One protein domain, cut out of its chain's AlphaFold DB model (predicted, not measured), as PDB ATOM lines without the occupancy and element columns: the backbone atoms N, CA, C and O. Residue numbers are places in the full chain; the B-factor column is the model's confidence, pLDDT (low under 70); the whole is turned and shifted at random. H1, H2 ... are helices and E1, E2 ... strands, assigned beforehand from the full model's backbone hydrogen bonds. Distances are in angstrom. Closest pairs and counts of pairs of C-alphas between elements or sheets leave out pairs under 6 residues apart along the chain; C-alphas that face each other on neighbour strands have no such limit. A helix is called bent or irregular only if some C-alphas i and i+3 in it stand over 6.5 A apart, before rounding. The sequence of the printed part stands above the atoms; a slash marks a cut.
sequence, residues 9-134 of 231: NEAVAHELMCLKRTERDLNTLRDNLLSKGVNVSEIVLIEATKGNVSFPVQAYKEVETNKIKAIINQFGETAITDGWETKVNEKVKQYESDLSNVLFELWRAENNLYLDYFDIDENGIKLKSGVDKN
ATOM      1  N   ASN A   9     161.311 174.499 187.599       70.75
ATOM      2  CA  ASN A   9     160.785 173.481 186.688       70.75
ATOM      3  C   ASN A   9     160.240 172.239 187.414       70.75
ATOM      4  O   ASN A   9     159.331 171.594 186.894       70.75
ATOM      5  N   GLU A  10     160.758 171.915 188.601       72.12
ATOM      6  CA  GLU A  10     160.263 170.797 189.411       72.12
ATOM      7  C   GLU A  10     158.877 171.105 189.982       72.12
ATOM      8  O   GLU A  10     157.964 170.293 189.843       72.12
ATOM      9  N   ALA A  11     158.685 172.311 190.529       68.06
ATOM     10  CA  ALA A  11     157.377 172.769 190.997       68.06
ATOM     11  C   ALA A  11     156.356 172.832 189.851       68.06
ATOM     12  O   ALA A  11     155.236 172.348 190.000       68.06
ATOM     13  N   VAL A  12     156.758 173.335 188.676       72.12
ATOM     14  CA  VAL A  12     155.911 173.335 187.469       72.12
ATOM     15  C   VAL A  12     155.516 171.911 187.076       72.12
ATOM     16  O   VAL A  12     154.344 171.644 186.816       72.12
ATOM     17  N   ALA A  13     156.476 170.983 187.028       78.00
ATOM     18  CA  ALA A  13     156.206 169.591 186.680       78.00
ATOM     19  C   ALA A  13     155.265 168.923 187.694       78.00
ATOM     20  O   ALA A  13     154.350 168.201 187.293       78.00
ATOM     21  N   HIS A  14     155.455 169.202 188.984       81.12
ATOM     22  CA  HIS A  14     154.604 168.708 190.056       81.12
ATOM     23  C   HIS A  14     153.169 169.244 189.943       81.12
ATOM     24  O   HIS A  14     152.230 168.451 189.926       81.12
ATOM     25  N   GLU A  15     152.973 170.558 189.782       82.00
ATOM     26  CA  GLU A  15     151.635 171.153 189.627       82.00
ATOM     27  C   GLU A  15     150.908 170.618 188.385       82.00
ATOM     28  O   GLU A  15     149.728 170.274 188.453       82.00
ATOM     29  N   LEU A  16     151.615 170.460 187.260       89.38
ATOM     30  CA  LEU A  16     151.047 169.869 186.044       89.38
ATOM     31  C   LEU A  16     150.669 168.394 186.228       89.38
ATOM     32  O   LEU A  16     149.659 167.942 185.685       89.38
ATOM     33  N   MET A  17     151.472 167.628 186.972       87.75
ATOM     34  CA  MET A  17     151.148 166.244 187.319       87.75
ATOM     35  C   MET A  17     149.897 166.184 188.199       87.75
ATOM     36  O   MET A  17     149.007 165.375 187.927       87.75
ATOM     37  N   CYS A  18     149.806 167.045 189.217       86.62
ATOM     38  CA  CYS A  18     148.641 167.125 190.090       86.62
ATOM     39  C   CYS A  18     147.382 167.502 189.309       86.62
ATOM     40  O   CYS A  18     146.384 166.809 189.449       86.62
ATOM     41  N   LEU A  19     147.443 168.482 188.404       91.19
ATOM     42  CA  LEU A  19     146.306 168.839 187.547       91.19
ATOM     43  C   LEU A  19     145.808 167.673 186.707       91.19
ATOM     44  O   LEU A  19     144.620 167.376 186.727       91.19
ATOM     45  N   LYS A  20     146.707 166.968 186.010       90.25
ATOM     46  CA  LYS A  20     146.325 165.791 185.210       90.25
ATOM     47  C   LYS A  20     145.669 164.710 186.061       90.25
ATOM     48  O   LYS A  20     144.749 164.026 185.617       90.25
ATOM     49  N   ARG A  21     146.160 164.533 187.286       88.44
ATOM     50  CA  ARG A  21     145.582 163.584 188.229       88.44
ATOM     51  C   ARG A  21     144.196 164.035 188.687       88.44
ATOM     52  O   ARG A  21     143.267 163.242 188.595       88.44
ATOM     53  N   THR A  22     144.047 165.286 189.117       88.75
ATOM     54  CA  THR A  22     142.762 165.862 189.530       88.75
ATOM     55  C   THR A  22     141.741 165.792 188.397       88.75
ATOM     56  O   THR A  22     140.619 165.361 188.628       88.75
ATOM     57  N   GLU A  23     142.130 166.107 187.160       90.31
ATOM     58  CA  GLU A  23     141.279 165.975 185.972       90.31
ATOM     59  C   GLU A  23     140.772 164.537 185.791       90.31
ATOM     60  O   GLU A  23     139.579 164.306 185.590       90.31
ATOM     61  N   ARG A  24     141.664 163.546 185.881       89.75
ATOM     62  CA  ARG A  24     141.296 162.130 185.773       89.75
ATOM     63  C   ARG A  24     140.356 161.700 186.899       89.75
ATOM     64  O   ARG A  24     139.382 160.990 186.645       89.75
ATOM     65  N   ASP A  25     140.651 162.108 188.126       88.31
ATOM     66  CA  ASP A  25     139.874 161.737 189.307       88.31
ATOM     67  C   ASP A  25     138.465 162.381 189.239       88.31
ATOM     68  O   ASP A  25     137.466 161.700 189.473       88.31
ATOM     69  N   LEU A  26     138.358 163.640 188.790       89.00
ATOM     70  CA  LEU A  26     137.084 164.320 188.518       89.00
ATOM     71  C   LEU A  26     136.275 163.621 187.415       89.00
ATOM     72  O   LEU A  26     135.071 163.419 187.574       89.00
ATOM     73  N   ASN A  27     136.916 163.222 186.312       88.62
ATOM     74  CA  ASN A  27     136.236 162.497 185.234       88.62
ATOM     75  C   ASN A  27     135.732 161.127 185.709       88.62
ATOM     76  O   ASN A  27     134.609 160.745 185.400       88.62
ATOM     77  N   THR A  28     136.512 160.426 186.537       89.12
ATOM     78  CA  THR A  28     136.099 159.146 187.134       89.12
ATOM     79  C   THR A  28     134.865 159.316 188.026       89.12
ATOM     80  O   THR A  28     133.928 158.519 187.948       89.12
ATOM     81  N   LEU A  29     134.826 160.377 188.841       88.56
ATOM     82  CA  LEU A  29     133.658 160.714 189.656       88.56
ATOM     83  C   LEU A  29     132.441 161.047 188.781       88.56
ATOM     84  O   LEU A  29     131.356 160.514 189.008       88.56
ATOM     85  N   ARG A  30     132.621 161.880 187.751       88.81
ATOM     86  CA  ARG A  30     131.567 162.233 186.790       88.81
ATOM     87  C   ARG A  30     130.968 160.992 186.128       88.81
ATOM     88  O   ARG A  30     129.748 160.848 186.098       88.81
ATOM     89  N   ASP A  31     131.805 160.082 185.644       89.38
ATOM     90  CA  ASP A  31     131.358 158.854 184.988       89.38
ATOM     91  C   ASP A  31     130.631 157.918 185.965       89.38
ATOM     92  O   ASP A  31     129.620 157.306 185.606       89.38
ATOM     93  N   ASN A  32     131.074 157.856 187.228       89.75
ATOM     94  CA  ASN A  32     130.373 157.122 188.280       89.75
ATOM     95  C   ASN A  32     128.952 157.670 188.497       89.75
ATOM     96  O   ASN A  32     127.991 156.898 188.440       89.75
ATOM     97  N   LEU A  33     128.799 158.990 188.656       89.62
ATOM     98  CA  LEU A  33     127.499 159.650 188.830       89.62
ATOM     99  C   LEU A  33     126.576 159.420 187.618       89.62
ATOM    100  O   LEU A  33     125.422 159.008 187.778       89.62
ATOM    101  N   LEU A  34     127.103 159.594 186.402       90.19
ATOM    102  CA  LEU A  34     126.369 159.347 185.157       90.19
ATOM    103  C   LEU A  34     125.897 157.894 185.038       90.19
ATOM    104  O   LEU A  34     124.751 157.653 184.657       90.19
ATOM    105  N   SER A  35     126.731 156.921 185.421       90.69
ATOM    106  CA  SER A  35     126.371 155.494 185.384       90.69
ATOM    107  C   SER A  35     125.170 155.148 186.275       90.69
ATOM    108  O   SER A  35     124.467 154.165 186.033       90.69
ATOM    109  N   LYS A  36     124.908 155.969 187.298       90.44
ATOM    110  CA  LYS A  36     123.766 155.835 188.210       90.44
ATOM    111  C   LYS A  36     122.554 156.663 187.779       90.44
ATOM    112  O   LYS A  36     121.513 156.590 188.428       90.44
ATOM    113  N   GLY A  37     122.657 157.397 186.671       88.12
ATOM    114  CA  GLY A  37     121.611 158.283 186.161       88.12
ATOM    115  C   GLY A  37     121.504 159.608 186.916       88.12
ATOM    116  O   GLY A  37     120.489 160.287 186.789       88.12
ATOM    117  N   VAL A  38     122.516 159.968 187.712       88.88
ATOM    118  CA  VAL A  38     122.572 161.250 188.422       88.88
ATOM    119  C   VAL A  38     123.042 162.335 187.454       88.88
ATOM    120  O   VAL A  38     124.043 162.163 186.760       88.88
ATOM    121  N   ASN A  39     122.320 163.458 187.403       83.94
ATOM    122  CA  ASN A  39     122.747 164.621 186.627       83.94
ATOM    123  C   ASN A  39     124.025 165.218 187.246       83.94
ATOM    124  O   ASN A  39     124.070 165.498 188.443       83.94
ATOM    125  N   VAL A  40     125.053 165.412 186.422       83.56
ATOM    126  CA  VAL A  40     126.382 165.906 186.808       83.56
ATOM    127  C   VAL A  40     126.502 167.419 186.637       83.56
ATOM    128  O   VAL A  40     127.448 167.905 186.023       83.56
ATOM    129  N   SER A  41     125.547 168.182 187.173       84.06
ATOM    130  CA  SER A  41     125.709 169.638 187.210       84.06
ATOM    131  C   SER A  41     126.908 170.028 188.084       84.06
ATOM    132  O   SER A  41     127.310 169.283 188.984       84.06
ATOM    133  N   GLU A  42     127.473 171.207 187.822       79.81
ATOM    134  CA  GLU A  42     128.663 171.734 188.504       79.81
ATOM    135  C   GLU A  42     128.573 171.609 190.033       79.81
ATOM    136  O   GLU A  42     129.477 171.084 190.684       79.81
ATOM    137  N   ILE A  43     127.436 172.022 190.602       79.88
ATOM    138  CA  ILE A  43     127.196 172.012 192.051       79.88
ATOM    139  C   ILE A  43     127.287 170.587 192.615       79.88
ATOM    140  O   ILE A  43     127.874 170.389 193.676       79.88
ATOM    141  N   VAL A  44     126.754 169.584 191.907       80.19
ATOM    142  CA  VAL A  44     126.787 168.179 192.355       80.19
ATOM    143  C   VAL A  44     128.219 167.666 192.429       80.19
ATOM    144  O   VAL A  44     128.591 167.014 193.404       80.19
ATOM    145  N   LEU A  45     129.019 167.961 191.401       81.56
ATOM    146  CA  LEU A  45     130.412 167.533 191.332       81.56
ATOM    147  C   LEU A  45     131.243 168.208 192.428       81.56
ATOM    148  O   LEU A  45     131.953 167.518 193.155       81.56
ATOM    149  N   ILE A  46     131.101 169.523 192.615       81.69
ATOM    150  CA  ILE A  46     131.828 170.257 193.660       81.69
ATOM    151  C   ILE A  46     131.459 169.746 195.058       81.69
ATOM    152  O   ILE A  46     132.350 169.482 195.867       81.69
ATOM    153  N   GLU A  47     130.177 169.561 195.370       80.25
ATOM    154  CA  GLU A  47     129.767 169.089 196.699       80.25
ATOM    155  C   GLU A  47     130.260 167.664 196.985       80.25
ATOM    156  O   GLU A  47     130.801 167.408 198.064       80.25
ATOM    157  N   ALA A  48     130.194 166.767 195.995       77.81
ATOM    158  CA  ALA A  48     130.748 165.420 196.116       77.81
ATOM    159  C   ALA A  48     132.252 165.454 196.445       77.81
ATOM    160  O   ALA A  48     132.709 164.737 197.334       77.81
ATOM    161  N   THR A  49     133.015 166.340 195.797       77.19
ATOM    162  CA  THR A  49     134.462 166.478 196.047       77.19
ATOM    163  C   THR A  49     134.805 167.049 197.425       77.19
ATOM    164  O   THR A  49     135.863 166.754 197.970       77.19
ATOM    165  N   LYS A  50     133.899 167.804 198.058       74.94
ATOM    166  CA  LYS A  50     134.092 168.341 199.419       74.94
ATOM    167  C   LYS A  50     133.764 167.334 200.528       74.94
ATOM    168  O   LYS A  50     133.720 167.706 201.699       74.94
ATOM    169  N   GLY A  51     133.511 166.073 200.179       70.75
ATOM    170  CA  GLY A  51     133.058 165.047 201.120       70.75
ATOM    171  C   GLY A  51     131.579 165.171 201.487       70.75
ATOM    172  O   GLY A  51     131.107 164.462 202.376       70.75
ATOM    173  N   ASN A  52     130.824 166.043 200.809       79.94
ATOM    174  CA  ASN A  52     129.390 166.166 201.003       79.94
ATOM    175  C   ASN A  52     128.641 165.242 200.030       79.94
ATOM    176  O   ASN A  52     128.185 165.646 198.961       79.94
ATOM    177  N   VAL A  53     128.491 163.973 200.418       85.62
ATOM    178  CA  VAL A  53     127.780 162.958 199.615       85.62
ATOM    179  C   VAL A  53     126.260 163.120 199.622       85.62
ATOM    180  O   VAL A  53     125.575 162.497 198.811       85.62
ATOM    181  N   SER A  54     125.714 163.962 200.504       86.56
ATOM    182  CA  SER A  54     124.267 164.062 200.716       86.56
ATOM    183  C   SER A  54     123.504 164.425 199.439       86.56
ATOM    184  O   SER A  54     122.480 163.811 199.142       86.56
ATOM    185  N   PHE A  55     124.030 165.363 198.649       87.94
ATOM    186  CA  PHE A  55     123.375 165.823 197.430       87.94
ATOM    187  C   PHE A  55     123.364 164.744 196.328       87.94
ATOM    188  O   PHE A  55     122.275 164.390 195.868       87.94
ATOM    189  N   PRO A  56     124.507 164.140 195.930       89.69
ATOM    190  CA  PRO A  56     124.504 163.013 194.990       89.69
ATOM    191  C   PRO A  56     123.603 161.848 195.419       89.69
ATOM    192  O   PRO A  56     122.948 161.229 194.580       89.69
ATOM    193  N   VAL A  57     123.558 161.544 196.719       92.12
ATOM    194  CA  VAL A  57     122.723 160.474 197.288       92.12
ATOM    195  C   VAL A  57     121.236 160.806 197.165       92.12
ATOM    196  O   VAL A  57     120.445 159.942 196.780       92.12
ATOM    197  N   GLN A  58     120.844 162.056 197.423       91.56
ATOM    198  CA  GLN A  58     119.472 162.522 197.208       91.56
ATOM    199  C   GLN A  58     119.078 162.467 195.729       91.56
ATOM    200  O   GLN A  58     118.025 161.916 195.410       91.56
ATOM    201  N   ALA A  59     119.945 162.929 194.827       91.06
ATOM    202  CA  ALA A  59     119.696 162.857 193.389       91.06
ATOM    203  C   ALA A  59     119.519 161.402 192.915       91.06
ATOM    204  O   ALA A  59     118.596 161.091 192.163       91.06
ATOM    205  N   TYR A  60     120.335 160.469 193.413       94.06
ATOM    206  CA  TYR A  60     120.165 159.046 193.113       94.06
ATOM    207  C   TYR A  60     118.860 158.467 193.683       94.06
ATOM    208  O   TYR A  60     118.176 157.683 193.018       94.06
ATOM    209  N   LYS A  61     118.462 158.880 194.892       94.50
ATOM    210  CA  LYS A  61     117.173 158.492 195.478       94.50
ATOM    211  C   LYS A  61     115.999 158.944 194.610       94.50
ATOM    212  O   LYS A  61     115.052 158.176 194.435       94.50
ATOM    213  N   GLU A  62     116.052 160.150 194.055       93.94
ATOM    214  CA  GLU A  62     115.042 160.647 193.117       93.94
ATOM    215  C   GLU A  62     115.006 159.817 191.833       93.94
ATOM    216  O   GLU A  62     113.924 159.425 191.395       93.94
ATOM    217  N   VAL A  63     116.169 159.470 191.275       93.94
ATOM    218  CA  VAL A  63     116.279 158.594 190.098       93.94
ATOM    219  C   VAL A  63     115.597 157.247 190.347       93.94
ATOM    220  O   VAL A  63     114.741 156.838 189.561       93.94
ATOM    221  N   GLU A  64     115.915 156.561 191.448       94.50
ATOM    222  CA  GLU A  64     115.299 155.266 191.773       94.50
ATOM    223  C   GLU A  64     113.802 155.393 192.091       94.50
ATOM    224  O   GLU A  64     113.001 154.557 191.669       94.50
ATOM    225  N   THR A  65     113.398 156.469 192.770       93.62
ATOM    226  CA  THR A  65     111.983 156.753 193.059       93.62
ATOM    227  C   THR A  65     111.188 156.974 191.773       93.62
ATOM    228  O   THR A  65     110.093 156.434 191.621       93.62
ATOM    229  N   ASN A  66     111.734 157.729 190.818       93.44
ATOM    230  CA  ASN A  66     111.080 158.013 189.543       93.44
ATOM    231  C   ASN A  66     110.921 156.750 188.688       93.44
ATOM    232  O   ASN A  66     109.868 156.566 188.074       93.44
ATOM    233  N   LYS A  67     111.907 155.840 188.710       90.62
ATOM    234  CA  LYS A  67     111.801 154.523 188.057       90.62
ATOM    235  C   LYS A  67     110.614 153.722 188.596       90.62
ATOM    236  O   LYS A  67     109.841 153.184 187.809       90.62
ATOM    237  N   ILE A  68     110.438 153.670 189.919       88.44
ATOM    238  CA  ILE A  68     109.324 152.937 190.538       88.44
ATOM    239  C   ILE A  68     107.980 153.630 190.285       88.44
ATOM    240  O   ILE A  68     107.014 152.965 189.918       88.44
ATOM    241  N   LYS A  69     107.902 154.960 190.426       89.12
ATOM    242  CA  LYS A  69     106.666 155.716 190.164       89.12
ATOM    243  C   LYS A  69     106.154 155.511 188.740       89.12
ATOM    244  O   LYS A  69     104.951 155.381 188.548       89.12
ATOM    245  N   ALA A  70     107.048 155.438 187.752       88.31
ATOM    246  CA  ALA A  70     106.668 155.129 186.375       88.31
ATOM    247  C   ALA A  70     105.998 153.745 186.253       88.31
ATOM    248  O   ALA A  70     104.991 153.616 185.563       88.31
ATOM    249  N   ILE A  71     106.505 152.739 186.974       86.12
ATOM    250  CA  ILE A  71     105.929 151.385 187.019       86.12
ATOM    251  C   ILE A  71     104.556 151.403 187.704       86.12
ATOM    252  O   ILE A  71     103.600 150.862 187.155       86.12
ATOM    253  N   ILE A  72     104.431 152.062 188.862       87.12
ATOM    254  CA  ILE A  72     103.152 152.190 189.584       87.12
ATOM    255  C   ILE A  72     102.103 152.879 188.702       87.12
ATOM    256  O   ILE A  72     100.979 152.402 188.591       87.12
ATOM    257  N   ASN A  73     102.470 153.963 188.017       87.56
ATOM    258  CA  ASN A  73     101.554 154.675 187.124       87.56
ATOM    259  C   ASN A  73     101.091 153.816 185.937       87.56
ATOM    260  O   ASN A  73      99.979 154.001 185.450       87.56
ATOM    261  N   GLN A  74     101.936 152.903 185.455       86.75
ATOM    262  CA  GLN A  74     101.636 152.065 184.295       86.75
ATOM    263  C   GLN A  74     100.837 150.804 184.650       86.75
ATOM    264  O   GLN A  74      99.996 150.377 183.860       86.75
ATOM    265  N   PHE A  75     101.095 150.201 185.811       82.94
ATOM    266  CA  PHE A  75     100.551 148.889 186.186       82.94
ATOM    267  C   PHE A  75      99.630 148.920 187.416       82.94
ATOM    268  O   PHE A  75      99.022 147.901 187.739       82.94
ATOM    269  N   GLY A  76      99.495 150.072 188.074       79.44
ATOM    270  CA  GLY A  76      98.799 150.219 189.349       79.44
ATOM    271  C   GLY A  76      99.615 149.699 190.535       79.44
ATOM    272  O   GLY A  76     100.753 149.242 190.396       79.44
ATOM    273  N   GLU A  77      99.018 149.760 191.725       77.31
ATOM    274  CA  GLU A  77      99.565 149.098 192.909       77.31
ATOM    275  C   GLU A  77      99.420 147.580 192.747       77.31
ATOM    276  O   GLU A  77      98.319 147.032 192.677       77.31
ATOM    277  N   THR A  78     100.553 146.892 192.646       78.06
ATOM    278  CA  THR A  78     100.639 145.443 192.450       78.06
ATOM    279  C   THR A  78     101.523 144.813 193.525       78.06
ATOM    280  O   THR A  78     102.308 145.492 194.182       78.06
ATOM    281  N   ALA A  79     101.497 143.483 193.644       72.75
ATOM    282  CA  ALA A  79     102.438 142.748 194.499       72.75
ATOM    283  C   ALA A  79     103.924 142.998 194.138       72.75
ATOM    284  O   ALA A  79     104.813 142.757 194.949       72.75
ATOM    285  N   ILE A  80     104.209 143.482 192.922       71.38
ATOM    286  CA  ILE A  80     105.564 143.820 192.459       71.38
ATOM    287  C   ILE A  80     106.028 145.157 193.053       71.38
ATOM    288  O   ILE A  80     107.211 145.317 193.371       71.38
ATOM    289  N   THR A  81     105.103 146.108 193.206       76.38
ATOM    290  CA  THR A  81     105.366 147.446 193.751       76.38
ATOM    291  C   THR A  81     105.276 147.482 195.273       76.38
ATOM    292  O   THR A  81     105.627 148.492 195.866       76.38
ATOM    293  N   ASP A  82     104.847 146.400 195.920       82.44
ATOM    294  CA  ASP A  82     104.761 146.334 197.376       82.44
ATOM    295  C   ASP A  82     106.158 146.394 198.034       82.44
ATOM    296  O   ASP A  82     107.135 145.792 197.556       82.44
ATOM    297  N   GLY A  83     106.275 147.181 199.108       85.44
ATOM    298  CA  GLY A  83     107.536 147.435 199.820       85.44
ATOM    299  C   GLY A  83     108.637 148.106 198.983       85.44
ATOM    300  O   GLY A  83     109.829 147.924 199.264       85.44
ATOM    301  N   TRP A  84     108.280 148.846 197.928       89.06
ATOM    302  CA  TRP A  84     109.254 149.481 197.040       89.06
ATOM    303  C   TRP A  84     110.114 150.536 197.745       89.06
ATOM    304  O   TRP A  84     111.297 150.650 197.418       89.06
ATOM    305  N   GLU A  85     109.577 151.265 198.730       92.19
ATOM    306  CA  GLU A  85     110.336 152.273 199.478       92.19
ATOM    307  C   GLU A  85     111.528 151.638 200.195       92.19
ATOM    308  O   GLU A  85     112.625 152.197 200.192       92.19
ATOM    309  N   THR A  86     111.339 150.447 200.771       93.31
ATOM    310  CA  THR A  86     112.406 149.691 201.439       93.31
ATOM    311  C   THR A  86     113.508 149.326 200.449       93.31
ATOM    312  O   THR A  86     114.673 149.622 200.705       93.31
ATOM    313  N   LYS A  87     113.145 148.798 199.272       90.50
ATOM    314  CA  LYS A  87     114.105 148.443 198.208       90.50
ATOM    315  C   LYS A  87     114.869 149.664 197.688       90.50
ATOM    316  O   LYS A  87     116.069 149.582 197.433       90.50
ATOM    317  N   VAL A  88     114.192 150.805 197.528       93.62
ATOM    318  CA  VAL A  88     114.840 152.068 197.141       93.62
ATOM    319  C   VAL A  88     115.816 152.512 198.226       93.62
ATOM    320  O   VAL A  88     116.964 152.813 197.918       93.62
ATOM    321  N   ASN A  89     115.408 152.503 199.495       94.81
ATOM    322  CA  ASN A  89     116.278 152.903 200.599       94.81
ATOM    323  C   ASN A  89     117.508 151.987 200.743       94.81
ATOM    324  O   ASN A  89     118.594 152.483 201.030       94.81
ATOM    325  N   GLU A  90     117.376 150.680 200.512       95.06
ATOM    326  CA  GLU A  90     118.508 149.740 200.485       95.06
ATOM    327  C   GLU A  90     119.498 150.073 199.365       95.06
ATOM    328  O   GLU A  90     120.700 150.187 199.613       95.06
ATOM    329  N   LYS A  91     119.004 150.319 198.145       94.38
ATOM    330  CA  LYS A  91     119.849 150.748 197.021       94.38
ATOM    331  C   LYS A  91     120.544 152.079 197.284       94.38
ATOM    332  O   LYS A  91     121.701 152.237 196.906       94.38
ATOM    333  N   VAL A  92     119.846 153.034 197.896       95.12
ATOM    334  CA  VAL A  92     120.394 154.356 198.234       95.12
ATOM    335  C   VAL A  92     121.504 154.229 199.273       95.12
ATOM    336  O   VAL A  92     122.556 154.827 199.088       95.12
ATOM    337  N   LYS A  93     121.322 153.395 200.306       94.94
ATOM    338  CA  LYS A  93     122.371 153.103 201.297       94.94
ATOM    339  C   LYS A  93     123.597 152.445 200.671       94.94
ATOM    340  O   LYS A  93     124.720 152.822 200.992       94.94
ATOM    341  N   GLN A  94     123.390 151.483 199.771       95.00
ATOM    342  CA  GLN A  94     124.503 150.860 199.057       95.00
ATOM    343  C   GLN A  94     125.259 151.895 198.219       95.00
ATOM    344  O   GLN A  94     126.479 151.962 198.283       95.00
ATOM    345  N   TYR A  95     124.534 152.740 197.486       94.00
ATOM    346  CA  TYR A  95     125.137 153.799 196.687       94.00
ATOM    347  C   TYR A  95     125.903 154.824 197.532       94.00
ATOM    348  O   TYR A  95     126.999 155.215 197.151       94.00
ATOM    349  N   GLU A  96     125.369 155.235 198.682       92.81
ATOM    350  CA  GLU A  96     126.062 156.127 199.618       92.81
ATOM    351  C   GLU A  96     127.390 155.521 200.093       92.81
ATOM    352  O   GLU A  96     128.415 156.207 200.100       92.81
ATOM    353  N   SER A  97     127.397 154.224 200.415       91.56
ATOM    354  CA  SER A  97     128.620 153.499 200.767       91.56
ATOM    355  C   SER A  97     129.602 153.421 199.595       91.56
ATOM    356  O   SER A  97     130.788 153.690 199.778       91.56
ATOM    357  N   ASP A  98     129.129 153.066 198.398       89.94
ATOM    358  CA  ASP A  98     129.961 152.952 197.195       89.94
ATOM    359  C   ASP A  98     130.591 154.305 196.836       89.94
ATOM    360  O   ASP A  98     131.793 154.387 196.590       89.94
ATOM    361  N   LEU A  99     129.797 155.379 196.853       89.12
ATOM    362  CA  LEU A  99     130.253 156.734 196.559       89.12
ATOM    363  C   LEU A  99     131.274 157.214 197.594       89.12
ATOM    364  O   LEU A  99     132.279 157.814 197.224       89.12
ATOM    365  N   SER A 100     131.052 156.915 198.875       87.94
ATOM    366  CA  SER A 100     132.001 157.256 199.941       87.94
ATOM    367  C   SER A 100     133.347 156.554 199.750       87.94
ATOM    368  O   SER A 100     134.393 157.181 199.914       87.94
ATOM    369  N   ASN A 101     133.335 155.283 199.340       85.31
ATOM    370  CA  ASN A 101     134.555 154.536 199.030       85.31
ATOM    371  C   ASN A 101     135.272 155.102 197.798       85.31
ATOM    372  O   ASN A 101     136.477 155.325 197.842       85.31
ATOM    373  N   VAL A 102     134.532 155.399 196.726       84.56
ATOM    374  CA  VAL A 102     135.085 156.021 195.512       84.56
ATOM    375  C   VAL A 102     135.729 157.368 195.842       84.56
ATOM    376  O   VAL A 102     136.852 157.634 195.423       84.56
ATOM    377  N   LEU A 103     135.062 158.210 196.632       82.94
ATOM    378  CA  LEU A 103     135.628 159.485 197.071       82.94
ATOM    379  C   LEU A 103     136.862 159.283 197.951       82.94
ATOM    380  O   LEU A 103     137.839 159.997 197.775       82.94
ATOM    381  N   PHE A 104     136.875 158.296 198.844       80.50
ATOM    382  CA  PHE A 104     138.061 157.984 199.640       80.50
ATOM    383  C   PHE A 104     139.260 157.553 198.775       80.50
ATOM    384  O   PHE A 104     140.386 157.986 199.015       80.50
ATOM    385  N   GLU A 105     139.032 156.729 197.751       77.31
ATOM    386  CA  GLU A 105     140.084 156.254 196.845       77.31
ATOM    387  C   GLU A 105     140.622 157.359 195.927       77.31
ATOM    388  O   GLU A 105     141.830 157.439 195.676       77.31
ATOM    389  N   LEU A 106     139.728 158.208 195.418       73.19
ATOM    390  CA  LEU A 106     140.067 159.266 194.470       73.19
ATOM    391  C   LEU A 106     140.616 160.517 195.162       73.19
ATOM    392  O   LEU A 106     141.479 161.202 194.611       73.19
ATOM    393  N   TRP A 107     140.126 160.849 196.356       72.75
ATOM    394  CA  TRP A 107     140.282 162.189 196.905       72.75
ATOM    395  C   TRP A 107     141.430 162.304 197.905       72.75
ATOM    396  O   TRP A 107     141.335 161.934 199.074       72.75
ATOM    397  N   ARG A 108     142.539 162.891 197.446       68.31
ATOM    398  CA  ARG A 108     143.622 163.368 198.317       68.31
ATOM    399  C   ARG A 108     143.388 164.828 198.686       68.31
ATOM    400  O   ARG A 108     142.928 165.595 197.849       68.31
ATOM    401  N   ALA A 109     143.783 165.234 199.895       63.72
ATOM    402  CA  ALA A 109     143.649 166.621 200.359       63.72
ATOM    403  C   ALA A 109     144.241 167.649 199.372       63.72
ATOM    404  O   ALA A 109     143.690 168.733 199.198       63.72
ATOM    405  N   GLU A 110     145.319 167.277 198.679       65.81
ATOM    406  CA  GLU A 110     145.986 168.096 197.664       65.81
ATOM    407  C   GLU A 110     145.114 168.377 196.429       65.81
ATOM    408  O   GLU A 110     145.235 169.458 195.862       65.81
ATOM    409  N   ASN A 111     144.198 167.478 196.036       71.44
ATOM    410  CA  ASN A 111     143.330 167.663 194.861       71.44
ATOM    411  C   ASN A 111     142.383 168.865 195.026       71.44
ATOM    412  O   ASN A 111     142.076 169.541 194.045       71.44
ATOM    413  N   ASN A 112     141.967 169.180 196.261       74.56
ATOM    414  CA  ASN A 112     141.102 170.331 196.550       74.56
ATOM    415  C   ASN A 112     141.719 171.661 196.107       74.56
ATOM    416  O   ASN A 112     140.997 172.554 195.678       74.56
ATOM    417  N   LEU A 113     143.047 171.785 196.183       80.25
ATOM    418  CA  LEU A 113     143.766 173.006 195.807       80.25
ATOM    419  C   LEU A 113     143.744 173.260 194.295       80.25
ATOM    420  O   LEU A 113     144.032 174.373 193.858       80.25
ATOM    421  N   TYR A 114     143.435 172.232 193.499       85.38
ATOM    422  CA  TYR A 114     143.473 172.303 192.043       85.38
ATOM    423  C   TYR A 114     142.091 172.422 191.395       85.38
ATOM    424  O   TYR A 114     142.019 172.686 190.195       85.38
ATOM    425  N   LEU A 115     141.006 172.283 192.165       83.94
ATOM    426  CA  LEU A 115     139.633 172.443 191.670       83.94
ATOM    427  C   LEU A 115     139.421 173.800 190.988       83.94
ATOM    428  O   LEU A 115     138.791 173.872 189.935       83.94
ATOM    429  N   ASP A 116     140.024 174.857 191.533       86.12
ATOM    430  CA  ASP A 116     139.872 176.227 191.039       86.12
ATOM    431  C   ASP A 116     140.430 176.449 189.623       86.12
ATOM    432  O   ASP A 116     140.127 177.474 189.009       86.12
ATOM    433  N   TYR A 117     141.216 175.513 189.080       90.56
ATOM    434  CA  TYR A 117     141.752 175.585 187.716       90.56
ATOM    435  C   TYR A 117     140.840 174.965 186.653       90.56
ATOM    436  O   TYR A 117     141.146 175.087 185.466       90.56
ATOM    437  N   PHE A 118     139.744 174.315 187.047       90.19
ATOM    438  CA  PHE A 118     138.825 173.660 186.122       90.19
ATOM    439  C   PHE A 118     137.530 174.454 185.948       90.19
ATOM    440  O   PHE A 118     136.996 175.020 186.901       90.19
ATOM    441  N   ASP A 119     137.032 174.463 184.717       88.38
ATOM    442  CA  ASP A 119     135.637 174.727 184.394       88.38
ATOM    443  C   ASP A 119     134.916 173.375 184.368       88.38
ATOM    444  O   ASP A 119     135.303 172.457 183.633       88.38
ATOM    445  N   ILE A 120     133.904 173.237 185.224       84.94
ATOM    446  CA  ILE A 120     133.118 172.016 185.383       84.94
ATOM    447  C   ILE A 120     131.697 172.331 184.933       84.94
ATOM    448  O   ILE A 120     130.989 173.079 185.598       84.94
ATOM    449  N   ASP A 121     131.275 171.752 183.817       76.12
ATOM    450  CA  ASP A 121     129.921 171.919 183.300       76.12
ATOM    451  C   ASP A 121     129.314 170.578 182.856       76.12
ATOM    452  O   ASP A 121     129.911 169.502 182.962       76.12
ATOM    453  N   GLU A 122     128.086 170.643 182.345       69.44
ATOM    454  CA  GLU A 122     127.387 169.488 181.776       69.44
ATOM    455  C   GLU A 122     128.138 168.851 180.587       69.44
ATOM    456  O   GLU A 122     128.036 167.640 180.349       69.44
ATOM    457  N   ASN A 123     128.950 169.640 179.875       71.31
ATOM    458  CA  ASN A 123     129.735 169.222 178.716       71.31
ATOM    459  C   ASN A 123     131.069 168.568 179.102       71.31
ATOM    460  O   ASN A 123     131.702 167.936 178.251       71.31
ATOM    461  N   GLY A 124     131.496 168.681 180.361       79.25
ATOM    462  CA  GLY A 124     132.633 167.963 180.917       79.25
ATOM    463  C   GLY A 124     133.501 168.802 181.847       79.25
ATOM    464  O   GLY A 124     133.138 169.879 182.304       79.25
ATOM    465  N   ILE A 125     134.681 168.261 182.132       88.00
ATOM    466  CA  ILE A 125     135.712 168.916 182.936       88.00
ATOM    467  C   ILE A 125     136.793 169.397 181.977       88.00
ATOM    468  O   ILE A 125     137.340 168.600 181.212       88.00
ATOM    469  N   LYS A 126     137.080 170.699 181.984       89.31
ATOM    470  CA  LYS A 126     138.127 171.308 181.154       89.31
ATOM    471  C   LYS A 126     138.942 172.286 181.981       89.31
ATOM    472  O   LYS A 126     138.439 172.873 182.930       89.31
ATOM    473  N   LEU A 127     140.204 172.482 181.622       89.94
ATOM    474  CA  LEU A 127     141.004 173.547 182.222       89.94
ATOM    475  C   LEU A 127     140.448 174.917 181.829       89.94
ATOM    476  O   LEU A 127     140.089 175.136 180.667       89.94
ATOM    477  N   LYS A 128     140.450 175.844 182.788       91.81
ATOM    478  CA  LYS A 128     140.133 177.251 182.547       91.81
ATOM    479  C   LYS A 128     141.015 177.822 181.451       91.81
ATOM    480  O   LYS A 128     142.213 177.536 181.367       91.81
ATOM    481  N   SER A 129     140.428 178.689 180.633       90.62
ATOM    482  CA  SER A 129     141.166 179.378 179.576       90.62
ATOM    483  C   SER A 129     142.396 180.098 180.140       90.62
ATOM    484  O   SER A 129     142.297 180.885 181.079       90.62
ATOM    485  N   GLY A 130     143.562 179.848 179.540       88.81
ATOM    486  CA  GLY A 130     144.835 180.436 179.961       88.81
ATOM    487  C   GLY A 130     145.565 179.680 181.074       88.81
ATOM    488  O   GLY A 130     146.680 180.070 181.408       88.81
ATOM    489  N   VAL A 131     144.995 178.599 181.616       91.06
ATOM    490  CA  VAL A 131     145.710 177.676 182.504       91.06
ATOM    491  C   VAL A 131     146.450 176.646 181.652       91.06
ATOM    492  O   VAL A 131     145.888 175.651 181.202       91.06
ATOM    493  N   ASP A 132     147.729 176.905 181.402       89.31
ATOM    494  CA  ASP A 132     148.612 176.047 180.613       89.31
ATOM    495  C   ASP A 132     150.010 175.936 181.248       89.31
ATOM    496  O   ASP A 132     150.282 176.461 182.330       89.31
ATOM    497  N   LYS A 133     150.939 175.250 180.572       88.06
ATOM    498  CA  LYS A 133     152.332 175.150 181.035       88.06
ATOM    499  C   LYS A 133     152.963 176.529 181.263       88.06
ATOM    500  O   LYS A 133     153.636 176.716 182.272       88.06
ATOM    501  N   ASN A 134     152.713 177.495 180.378       87.94
ATOM    502  CA  ASN A 134     153.282 178.839 180.485       87.94
ATOM    503  C   ASN A 134     152.737 179.594 181.703       87.94
ATOM    504  O   ASN A 134     153.460 180.382 182.312       87.94
TER     505      ASN A 134
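Overview. This is residues 9 to 134 of the 231 residues of an uncharacterized protein of uncultured Paludibacter sp (UniProt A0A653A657). A long rod in two halves: in one, the long helix H1 has the small strand hairpin E1 and E2 beside it and the short helix H5 crossing it; in the other, H3 and H4 form a helical hairpin. The short helix H2 lies between the halves, and the end of H4 reaches H1; residues 73 to 79, of which 73 to 75 belong to H3, stick out free at the hairpin's turn. The printed part has 126 residues, with five named helices and then two named strands in the order H1 H2 H3 H4 H5 E1 E2, an antiparallel sheet E1 - E2, and the class mostly helix. It is loose, with a radius of gyration of the C-alphas of 18.4 A and spans of 66 by 25 by 16 A.

Along the chain. E1 is residues 118 to 121, 9.5 A, and E2 is residues 124 to 127, 10.1 A, ending at C-alpha 127 at (141.004, 173.547, 182.222). H1 is residues 9 to 35, 38.9 A, from C-alpha 9 at (160.785, 173.481, 186.688). H5 is residues 109 to 117, 15.6 A, and is irregular, but only just: C-alphas 113 and 116 are 6.9 A apart. H2 is residues 42 to 49, 10.9 A. H3 is residues 54 to 75, 31.7 A, ending at C-alpha 75 at (100.551, 148.889, 186.186), and H4 is residues 84 to 106, 32.4 A.

Arrangement. E1 and E2 are a hairpin, antiparallel at 158 degrees, with N 119 and O 126 at 2.8 A and N 121 and O 124 at 3.0 A, within hydrogen-bond range. The closest C-alphas of H1 and E2 are those of Asn 27 and Ile 125, 6.8 A. H1 is the hub, touching H2, H4 and H5. With residues 18 to 22 alone it touches H5, closest at the C-alphas of Thr 22 and Asn 111, 5.7 A, about perpendicular at 89 degrees. H1 and H4 only just touch, with 3 pairs of C-alphas within 8 A, the closest those of Asp 25 and Leu 106, 5.7 A, at a shallow tilt of 11 degrees, opposite ways. H2 touches H3, closest at the C-alphas of Val 44 and Pro 56, 6.2 A, at a steep tilt of 62 degrees. H3 and H4 are a helical hairpin, closest at the C-alphas of Lys 61 and Val 92, 5.9 A, at a shallow tilt of 31 degrees. H3 and H5 are apart. In H1, H2, H3 and H4 every O i to N i+4 pair is within hydrogen-bond range; in H5 1 of 5 is, beside 4 of 6 O i to N i+3 pairs.

Size, cuts and confidence. The C-alphas of Asn 9 and Thr 78 are the two farthest apart, 66.6 A. The printed part has no cut and no long link. Its mean pLDDT is 85.2; residues 11, 108 to 110 and 122 are under 70.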